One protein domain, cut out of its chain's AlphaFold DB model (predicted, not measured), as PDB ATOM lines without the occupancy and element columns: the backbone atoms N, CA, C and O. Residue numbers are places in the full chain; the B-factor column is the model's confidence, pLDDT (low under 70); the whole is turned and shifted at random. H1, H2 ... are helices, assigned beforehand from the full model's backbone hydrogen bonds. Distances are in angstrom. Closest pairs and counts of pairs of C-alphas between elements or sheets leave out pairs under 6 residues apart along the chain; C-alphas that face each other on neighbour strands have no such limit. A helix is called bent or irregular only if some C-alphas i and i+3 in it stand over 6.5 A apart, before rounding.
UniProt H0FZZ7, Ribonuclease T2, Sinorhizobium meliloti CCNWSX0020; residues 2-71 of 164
ATOM      1  N   GLU A   2     173.476 145.396 157.301       67.44
ATOM      2  CA  GLU A   2     172.399 144.783 156.488       67.44
ATOM      3  C   GLU A   2     171.339 145.762 155.957       67.44
ATOM      4  O   GLU A   2     170.907 145.640 154.814       67.44
ATOM      5  N   ALA A   3     170.906 146.737 156.764       69.38
ATOM      6  CA  ALA A   3     169.909 147.720 156.331       69.38
ATOM      7  C   ALA A   3     170.426 148.645 155.212       69.38
ATOM      8  O   ALA A   3     169.650 149.030 154.340       69.38
ATOM      9  N   ASP A   4     171.729 148.955 155.208       77.56
ATOM     10  CA  ASP A   4     172.372 149.766 154.164       77.56
ATOM     11  C   ASP A   4     172.514 148.964 152.861       77.56
ATOM     12  O   ASP A   4     172.158 149.442 151.788       77.56
ATOM     13  N   LEU A   5     172.902 147.687 152.963       78.38
ATOM     14  CA  LEU A   5     172.963 146.770 151.818       78.38
ATOM     15  C   LEU A   5     171.592 146.587 151.156       78.38
ATOM     16  O   LEU A   5     171.468 146.721 149.944       78.38
ATOM     17  N   LYS A   6     170.533 146.382 151.953       75.00
ATOM     18  CA  LYS A   6     169.151 146.299 151.450       75.00
ATOM     19  C   LYS A   6     168.677 147.606 150.801       75.00
ATOM     20  O   LYS A   6     167.819 147.566 149.923       75.00
ATOM     21  N   ALA A   7     169.191 148.763 151.223       75.88
ATOM     22  CA  ALA A   7     168.852 150.048 150.619       75.88
ATOM     23  C   ALA A   7     169.541 150.248 149.260       75.88
ATOM     24  O   ALA A   7     168.887 150.700 148.321       75.88
ATOM     25  N   ARG A   8     170.821 149.877 149.134       76.94
ATOM     26  CA  ARG A   8     171.571 149.920 147.864       76.94
ATOM     27  C   ARG A   8     171.036 148.918 146.846       76.94
ATOM     28  O   ARG A   8     170.812 149.277 145.694       76.94
ATOM     29  N   ASP A   9     170.700 147.713 147.303       78.38
ATOM     30  CA  ASP A   9     170.047 146.677 146.496       78.38
ATOM     31  C   ASP A   9     168.781 147.192 145.789       78.38
ATOM     32  O   ASP A   9     168.591 146.990 144.589       78.38
ATOM     33  N   ARG A  10     167.947 147.942 146.522       78.19
ATOM     34  CA  ARG A  10     166.704 148.537 146.008       78.19
ATOM     35  C   ARG A  10     166.925 149.706 145.050       78.19
ATOM     36  O   ARG A  10     166.023 150.001 144.273       78.19
ATOM     37  N   LYS A  11     168.071 150.390 145.131       81.06
ATOM     38  CA  LYS A  11     168.419 151.515 144.248       81.06
ATOM     39  C   LYS A  11     168.948 151.063 142.887       81.06
ATOM     40  O   LYS A  11     168.889 151.846 141.949       81.06
ATOM     41  N   GLY A  12     169.398 149.811 142.767       80.62
ATOM     42  CA  GLY A  12     169.955 149.269 141.523       80.62
ATOM     43  C   GLY A  12     171.461 149.491 141.360       80.62
ATOM     44  O   GLY A  12     172.027 149.048 140.365       80.62
ATOM     45  N   ASP A  13     172.123 150.108 142.343       85.06
ATOM     46  CA  ASP A  13     173.575 150.342 142.364       85.06
ATOM     47  C   ASP A  13     174.331 149.065 142.784       85.06
ATOM     48  O   ASP A  13     175.080 149.037 143.762       85.06
ATOM     49  N   TRP A  14     174.089 147.947 142.093       92.12
ATOM     50  CA  TRP A  14     174.522 146.630 142.571       92.12
ATOM     51  C   TRP A  14     176.038 146.435 142.565       92.12
ATOM     52  O   TRP A  14     176.540 145.640 143.355       92.12
ATOM     53  N   LEU A  15     176.789 147.201 141.766       92.19
ATOM     54  CA  LEU A  15     178.258 147.220 141.816       92.19
ATOM     55  C   LEU A  15     178.819 147.770 143.141       92.19
ATOM     56  O   LEU A  15     180.000 147.576 143.421       92.19
ATOM     57  N   GLU A  16     177.998 148.419 143.971       89.56
ATOM     58  CA  GLU A  16     178.393 148.842 145.320       89.56
ATOM     59  C   GLU A  16     178.120 147.787 146.402       89.56
ATOM     60  O   GLU A  16     178.546 147.952 147.548       89.56
ATOM     61  N   LEU A  17     177.395 146.712 146.078       90.00
ATOM     62  CA  LEU A  17     177.216 145.587 146.997       90.00
ATOM     63  C   LEU A  17     178.534 144.808 147.134       90.00
ATOM     64  O   LEU A  17     179.357 144.867 146.224       90.00
ATOM     65  N   PRO A  18     178.758 144.058 148.228       90.50
ATOM     66  CA  PRO A  18     179.926 143.195 148.351       90.50
ATOM     67  C   PRO A  18     180.071 142.251 147.159       90.50
ATOM     68  O   PRO A  18     179.076 141.744 146.634       90.50
ATOM     69  N   GLU A  19     181.315 142.015 146.752       91.62
ATOM     70  CA  GLU A  19     181.623 140.971 145.781       91.62
ATOM     71  C   GLU A  19     181.169 139.612 146.298       91.62
ATOM     72  O   GLU A  19     181.231 139.322 147.496       91.62
ATOM     73  N   VAL A  20     180.663 138.799 145.377       94.00
ATOM     74  CA  VAL A  20     180.226 137.452 145.697       94.00
ATOM     75  C   VAL A  20     181.446 136.538 145.716       94.00
ATOM     76  O   VAL A  20     182.134 136.404 144.708       94.00
ATOM     77  N   ASP A  21     181.685 135.899 146.855       93.06
ATOM     78  CA  ASP A  21     182.749 134.908 147.012       93.06
ATOM     79  C   ASP A  21     182.336 133.581 146.351       93.06
ATOM     80  O   ASP A  21     181.461 132.871 146.856       93.06
ATOM     81  N   MET A  22     182.908 133.288 145.180       94.25
ATOM     82  CA  MET A  22     182.671 132.063 144.409       94.25
ATOM     83  C   MET A  22     183.934 131.627 143.658       94.25
ATOM     84  O   MET A  22     184.831 132.434 143.414       94.25
ATOM     85  N   GLY A  23     184.001 130.356 143.256       94.94
ATOM     86  CA  GLY A  23     185.154 129.818 142.541       94.94
ATOM     87  C   GLY A  23     185.304 130.381 141.123       94.94
ATOM     88  O   GLY A  23     184.318 130.675 140.443       94.94
ATOM     89  N   ASP A  24     186.546 130.456 140.634       95.44
ATOM     90  CA  ASP A  24     186.882 130.996 139.304       95.44
ATOM     91  C   ASP A  24     186.095 130.342 138.157       95.44
ATOM     92  O   ASP A  24     185.726 131.004 137.185       95.44
ATOM     93  N   GLU A  25     185.861 129.031 138.240       96.12
ATOM     94  CA  GLU A  25     185.120 128.296 137.214       96.12
ATOM     95  C   GLU A  25     183.633 128.674 137.217       96.12
ATOM     96  O   GLU A  25     183.067 128.987 136.166       96.12
ATOM     97  N   THR A  26     183.015 128.730 138.399       97.19
ATOM     98  CA  THR A  26     181.633 129.192 138.574       97.19
ATOM     99  C   THR A  26     181.477 130.618 138.057       97.19
ATOM    100  O   THR A  26     180.573 130.882 137.263       97.19
ATOM    101  N   ALA A  27     182.404 131.517 138.403       95.69
ATOM    102  CA  ALA A  27     182.390 132.908 137.958       95.69
ATOM    103  C   ALA A  27     182.457 133.039 136.424       95.69
ATOM    104  O   ALA A  27     181.670 133.779 135.823       95.69
ATOM    105  N   LYS A  28     183.348 132.288 135.761       96.38
ATOM    106  CA  LYS A  28     183.474 132.294 134.290       96.38
ATOM    107  C   LYS A  28     182.198 131.816 133.605       96.38
ATOM    108  O   LYS A  28     181.741 132.445 132.649       96.38
ATOM    109  N   ARG A  29     181.612 130.721 134.093       97.50
ATOM    110  CA  ARG A  29     180.361 130.175 133.552       97.50
ATOM    111  C   ARG A  29     179.187 131.126 133.787       97.50
ATOM    112  O   ARG A  29     178.388 131.345 132.875       97.50
ATOM    113  N   LEU A  30     179.120 131.736 134.970       96.69
ATOM    114  CA  LEU A  30     178.080 132.696 135.327       96.69
ATOM    115  C   LEU A  30     178.119 133.938 134.431       96.69
ATOM    116  O   LEU A  30     177.068 134.384 133.985       96.69
ATOM    117  N   LEU A  31     179.306 134.448 134.086       94.81
ATOM    118  CA  LEU A  31     179.450 135.597 133.183       94.81
ATOM    119  C   LEU A  31     178.832 135.350 131.794       94.81
ATOM    120  O   LEU A  31     178.312 136.279 131.175       94.81
ATOM    121  N   VAL A  32     178.881 134.107 131.306       94.62
ATOM    122  CA  VAL A  32     178.284 133.710 130.021       94.62
ATOM    123  C   VAL A  32     176.771 133.530 130.154       94.62
ATOM    124  O   VAL A  32     176.015 134.050 129.335       94.62
ATOM    125  N   ALA A  33     176.326 132.810 131.185       95.56
ATOM    126  CA  ALA A  33     174.913 132.497 131.397       95.56
ATOM    127  C   ALA A  33     174.080 133.707 131.859       95.56
ATOM    128  O   ALA A  33     172.881 133.778 131.591       95.56
ATOM    129  N   MET A  34     174.710 134.665 132.544       94.44
ATOM    130  CA  MET A  34     174.082 135.843 133.131       94.44
ATOM    131  C   MET A  34     174.881 137.111 132.777       94.44
ATOM    132  O   MET A  34     175.612 137.644 133.610       94.44
ATOM    133  N   PRO A  35     174.713 137.678 131.566       92.00
ATOM    134  CA  PRO A  35     175.442 138.883 131.149       92.00
ATOM    135  C   PRO A  35     175.277 140.093 132.090       92.00
ATOM    136  O   PRO A  35     176.147 140.964 132.135       92.00
ATOM    137  N   GLY A  36     174.189 140.127 132.873       92.38
ATOM    138  CA  GLY A  36     173.925 141.138 133.902       92.38
ATOM    139  C   GLY A  36     174.931 141.173 135.061       92.38
ATOM    140  O   GLY A  36     174.934 142.149 135.806       92.38
ATOM    141  N   VAL A  37     175.820 140.179 135.193       94.00
ATOM    142  CA  VAL A  37     176.976 140.214 136.117       94.00
ATOM    143  C   VAL A  37     177.806 141.487 135.919       94.00
ATOM    144  O   VAL A  37     178.266 142.089 136.884       94.00
ATOM    145  N   LYS A  38     177.918 141.987 134.677       92.00
ATOM    146  CA  LYS A  38     178.620 143.249 134.373       92.00
ATOM    147  C   LYS A  38     178.019 144.473 135.076       92.00
ATOM    148  O   LYS A  38     178.714 145.469 135.249       92.00
ATOM    149  N   SER A  39     176.754 144.384 135.477       93.31
ATOM    150  CA  SER A  39     176.027 145.418 136.217       93.31
ATOM    151  C   SER A  39     175.805 145.043 137.690       93.31
ATOM    152  O   SER A  39     175.034 145.710 138.370       93.31
ATOM    153  N   GLY A  40     176.442 143.977 138.193       94.50
ATOM    154  CA  GLY A  40     176.311 143.498 139.573       94.50
ATOM    155  C   GLY A  40     175.064 142.648 139.851       94.50
ATOM    156  O   GLY A  40     174.669 142.504 141.007       94.50
ATOM    157  N   LEU A  41     174.406 142.096 138.822       94.44
ATOM    158  CA  LEU A  41     173.188 141.295 139.012       94.44
ATOM    159  C   LEU A  41     173.421 140.062 139.903       94.44
ATOM    160  O   LEU A  41     172.555 139.713 140.693       94.44
ATOM    161  N   ASP A  42     174.584 139.427 139.823       95.62
ATOM    162  CA  ASP A  42     175.010 138.346 140.718       95.62
ATOM    163  C   ASP A  42     174.962 138.756 142.195       95.62
ATOM    164  O   ASP A  42     174.421 138.021 143.023       95.62
ATOM    165  N   ARG A  43     175.427 139.969 142.517       95.81
ATOM    166  CA  ARG A  43     175.404 140.511 143.883       95.81
ATOM    167  C   ARG A  43     173.971 140.703 144.380       95.81
ATOM    168  O   ARG A  43     173.657 140.308 145.504       95.81
ATOM    169  N   HIS A  44     173.087 141.226 143.525       94.44
ATOM    170  CA  HIS A  44     171.650 141.332 143.811       94.44
ATOM    171  C   HIS A  44     171.016 139.959 144.065       94.44
ATOM    172  O   HIS A  44     170.324 139.759 145.065       94.44
ATOM    173  N   GLN A  45     171.261 138.994 143.174       94.19
ATOM    174  CA  GLN A  45     170.661 137.663 143.271       94.19
ATOM    175  C   GLN A  45     171.128 136.919 144.521       94.19
ATOM    176  O   GLN A  45     170.306 136.325 145.226       94.19
ATOM    177  N   TRP A  46     172.422 136.994 144.838       95.12
ATOM    178  CA  TRP A  46     172.973 136.407 146.054       95.12
ATOM    179  C   TRP A  46     172.340 137.018 147.306       95.12
ATOM    180  O   TRP A  46     171.771 136.296 148.126       95.12
ATOM    181  N   LEU A  47     172.368 138.350 147.427       92.44
ATOM    182  CA  LEU A  47     171.855 139.043 148.606       92.44
ATOM    183  C   LEU A  47     170.361 138.780 148.821       92.44
ATOM    184  O   LEU A  47     169.932 138.552 149.951       92.44
ATOM    185  N   ARG A  48     169.568 138.816 147.748       90.44
ATOM    186  CA  ARG A  48     168.110 138.733 147.835       90.44
ATOM    187  C   ARG A  48     167.588 137.309 147.987       90.44
ATOM    188  O   ARG A  48     166.589 137.114 148.678       90.44
ATOM    189  N   ASN A  49     168.218 136.347 147.318       90.44
ATOM    190  CA  ASN A  49     167.687 134.992 147.183       90.44
ATOM    191  C   ASN A  49     168.676 133.929 147.681       90.44
ATOM    192  O   ASN A  49     168.276 133.016 148.401       90.44
ATOM    193  N   GLY A  50     169.956 134.052 147.321       88.44
ATOM    194  CA  GLY A  50     170.963 133.024 147.596       88.44
ATOM    195  C   GLY A  50     171.273 132.823 149.079       88.44
ATOM    196  O   GLY A  50     171.322 131.677 149.531       88.44
ATOM    197  N   THR A  51     171.369 133.911 149.852       91.25
ATOM    198  CA  THR A  51     171.651 133.871 151.306       91.25
ATOM    199  C   THR A  51     170.606 133.103 152.126       91.25
ATOM    200  O   THR A  51     170.909 132.638 153.222       91.25
ATOM    201  N   CYS A  52     169.384 132.946 151.606       89.25
ATOM    202  CA  CYS A  52     168.316 132.164 152.236       89.25
ATOM    203  C   CYS A  52     168.298 130.693 151.792       89.25
ATOM    204  O   CYS A  52     167.642 129.878 152.437       89.25
ATOM    205  N   GLN A  53     168.940 130.359 150.667       86.50
ATOM    206  CA  GLN A  53     168.837 129.040 150.037       86.50
ATOM    207  C   GLN A  53     170.019 128.130 150.369       86.50
ATOM    208  O   GLN A  53     169.832 126.934 150.582       86.50
ATOM    209  N   THR A  54     171.233 128.675 150.385       86.88
ATOM    210  CA  THR A  54     172.470 127.898 150.556       86.88
ATOM    211  C   THR A  54     173.418 128.612 151.514       86.88
ATOM    212  O   THR A  54     173.262 129.802 151.785       86.88
ATOM    213  N   ALA A  55     174.409 127.885 152.032       86.81
ATOM    214  CA  ALA A  55     175.378 128.444 152.971       86.81
ATOM    215  C   ALA A  55     176.430 129.346 152.299       86.81
ATOM    216  O   ALA A  55     176.954 130.247 152.951       86.81
ATOM    217  N   ASN A  56     176.753 129.109 151.025       92.62
ATOM    218  CA  ASN A  56     177.755 129.869 150.278       92.62
ATOM    219  C   ASN A  56     177.297 130.120 148.836       92.62
ATOM    220  O   ASN A  56     176.447 129.409 148.301       92.62
ATOM    221  N   ALA A  57     177.858 131.154 148.217       94.50
ATOM    222  CA  ALA A  57     177.412 131.594 146.905       94.50
ATOM    223  C   ALA A  57     177.889 130.700 145.758       94.50
ATOM    224  O   ALA A  57     177.206 130.629 144.735       94.50
ATOM    225  N   ASP A  58     179.019 130.009 145.922       95.31
ATOM    226  CA  ASP A  58     179.509 129.068 144.916       95.31
ATOM    227  C   ASP A  58     178.490 127.945 144.686       95.31
ATOM    228  O   ASP A  58     178.033 127.759 143.559       95.31
ATOM    229  N   ASP A  59     178.013 127.302 145.756       94.00
ATOM    230  CA  ASP A  59     176.979 126.264 145.693       94.00
ATOM    231  C   ASP A  59     175.671 126.798 145.078       94.00
ATOM    232  O   ASP A  59     175.043 126.128 144.253       94.00
ATOM    233  N   TYR A  60     175.273 128.029 145.428       95.06
ATOM    234  CA  TYR A  60     174.079 128.684 144.882       95.06
ATOM    235  C   TYR A  60     174.136 128.857 143.361       95.06
ATOM    236  O   TYR A  60     173.172 128.546 142.650       95.06
ATOM    237  N   PHE A  61     175.242 129.392 142.842       96.62
ATOM    238  CA  PHE A  61     175.384 129.647 141.412       96.62
ATOM    239  C   PHE A  61     175.728 128.377 140.635       96.62
ATOM    240  O   PHE A  61     175.192 128.185 139.542       96.62
ATOM    241  N   ALA A  62     176.522 127.465 141.202       96.00
ATOM    242  CA  ALA A  62     176.800 126.160 140.607       96.00
ATOM    243  C   ALA A  62     175.513 125.343 140.414       96.00
ATOM    244  O   ALA A  62     175.296 124.777 139.339       96.00
ATOM    245  N   LEU A  63     174.613 125.348 141.407       95.44
ATOM    246  CA  LEU A  63     173.291 124.733 141.293       95.44
ATOM    247  C   LEU A  63     172.480 125.329 140.139       95.44
ATOM    248  O   LEU A  63     171.957 124.589 139.306       95.44
ATOM    249  N   GLN A  64     172.362 126.657 140.085       95.94
ATOM    250  CA  GLN A  64     171.588 127.331 139.040       95.94
ATOM    251  C   GLN A  64     172.141 127.052 137.643       95.94
ATOM    252  O   GLN A  64     171.368 126.795 136.723       95.94
ATOM    253  N   LEU A  65     173.468 127.061 137.488       97.31
ATOM    254  CA  LEU A  65     174.133 126.750 136.226       97.31
ATOM    255  C   LEU A  65     173.877 125.302 135.795       97.31
ATOM    256  O   LEU A  65     173.566 125.071 134.631       97.31
ATOM    257  N   ARG A  66     173.923 124.338 136.723       97.31
ATOM    258  CA  ARG A  66     173.581 122.935 136.432       97.31
ATOM    259  C   ARG A  66     172.133 122.786 135.957       97.31
ATOM    260  O   ARG A  66     171.889 122.158 134.930       97.31
ATOM    261  N   LEU A  67     171.177 123.388 136.669       97.56
ATOM    262  CA  LEU A  67     169.762 123.345 136.280       97.56
ATOM    263  C   LEU A  67     169.539 124.015 134.916       97.56
ATOM    264  O   LEU A  67     168.755 123.538 134.096       97.56
ATOM    265  N   LEU A  68     170.262 125.100 134.636       97.69
ATOM    266  CA  LEU A  68     170.242 125.745 133.329       97.69
ATOM    267  C   LEU A  68     170.824 124.842 132.227       97.69
ATOM    268  O   LEU A  68     170.278 124.816 131.126       97.69
ATOM    269  N   ASP A  69     171.883 124.075 132.499       98.00
ATOM    270  CA  ASP A  69     172.426 123.102 131.542       98.00
ATOM    271  C   ASP A  69     171.409 121.997 131.216       98.00
ATOM    272  O   ASP A  69     171.268 121.590 130.063       98.00
ATOM    273  N   GLU A  70     170.666 121.508 132.209       98.31
ATOM    274  CA  GLU A  70     169.562 120.562 132.002       98.31
ATOM    275  C   GLU A  70     168.457 121.155 131.128       98.31
ATOM    276  O   GLU A  70     168.043 120.522 130.152       98.31
ATOM    277  N   LEU A  71     168.056 122.401 131.394       98.38
ATOM    278  CA  LEU A  71     167.123 123.127 130.536       98.38
ATOM    279  C   LEU A  71     167.644 123.241 129.100       98.38
ATOM    280  O   LEU A  71     166.915 122.961 128.145       98.38
TER     281      LEU A  71
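This is residues 2 to 71 of the 164 residues of the protein "Ribonuclease T2" of Sinorhizobium meliloti CCNWSX0020 (UniProt H0FZZ7). H5, the longest helix, forms one side of a small ring of four helices: H2 packs on it, H4 meets it nearly at right angles near its first residues, and the short H3 bridges the far side between H2 and H4. H1 lies beyond H4, on the side away from H5, and the long link of residues 12 to 23 leads from it to H2. The printed part has 70 residues with five named helices, in the order H1, H2, H3, H4, H5, and no named strand; the class is all helix. The whole is compact, with a radius of gyration of the C-alphas of 11.9 A, and the C-alphas span 36 by 24 by 21 A.

H5 is residues 57 to 71, 21.1 A from first to last C-alpha, and ends with C-alpha 71 at (167.123, 123.127, 130.536). H4 is residues 41 to 53, 17.0 A long, beginning with C-alpha 41 at (173.188, 141.295, 139.012). It is only just irregular: C-alphas 48 and 51 are 6.9 A apart. H2 is residues 24 to 33, 14.4 A long. H3 is residues 35 to 39, 8.3 A long. H1 is residues 2 to 11, 14.5 A long, beginning with C-alpha 2 at (172.399, 144.783, 156.488).

H5 touches H2, the same way at a steep tilt of 45 degrees; the closest C-alphas are those of Thr 26 and Ala 62, 6.1 A apart. With residues 57 to 60 alone, H5 touches H4, about perpendicular at 81 degrees, and the closest C-alphas, those of Gly 50 and Tyr 60, are 6.0 A apart. H2 and H3 only just touch, only at the corner, with 3 pairs of C-alphas within 8 A; the closest are those of Leu 31 and Val 37, 6.0 A. H3 and H4 are close but not clearly touching, with the closest C-alphas, those of Gly 36 and Asp 42, 7.4 A apart. H1 and H4 are close but not clearly touching, opposite ways at a steep tilt of 45 degrees; their closest C-alphas are those of Asp 9 and His 44, 6.2 A apart. H2 and H4 are only just apart, at 8.4 A. Every O i to N i+4 pair is within hydrogen-bond range in H1 and H5, against 5 of 6 in H2, 6 of 9 in H4 and 0 of 1 in H3, where 2 of 2 O i to N i+3 pairs are within range.

The two C-alphas farthest apart, those of Asp 4 and Glu 70, are 36.8 A apart. The printed part has no cut. The link from H1 to H2 is long, with 12 residues; the other links are tight. The mean pLDDT of the printed part is 91.0, and residues 2 to 3 are under 70.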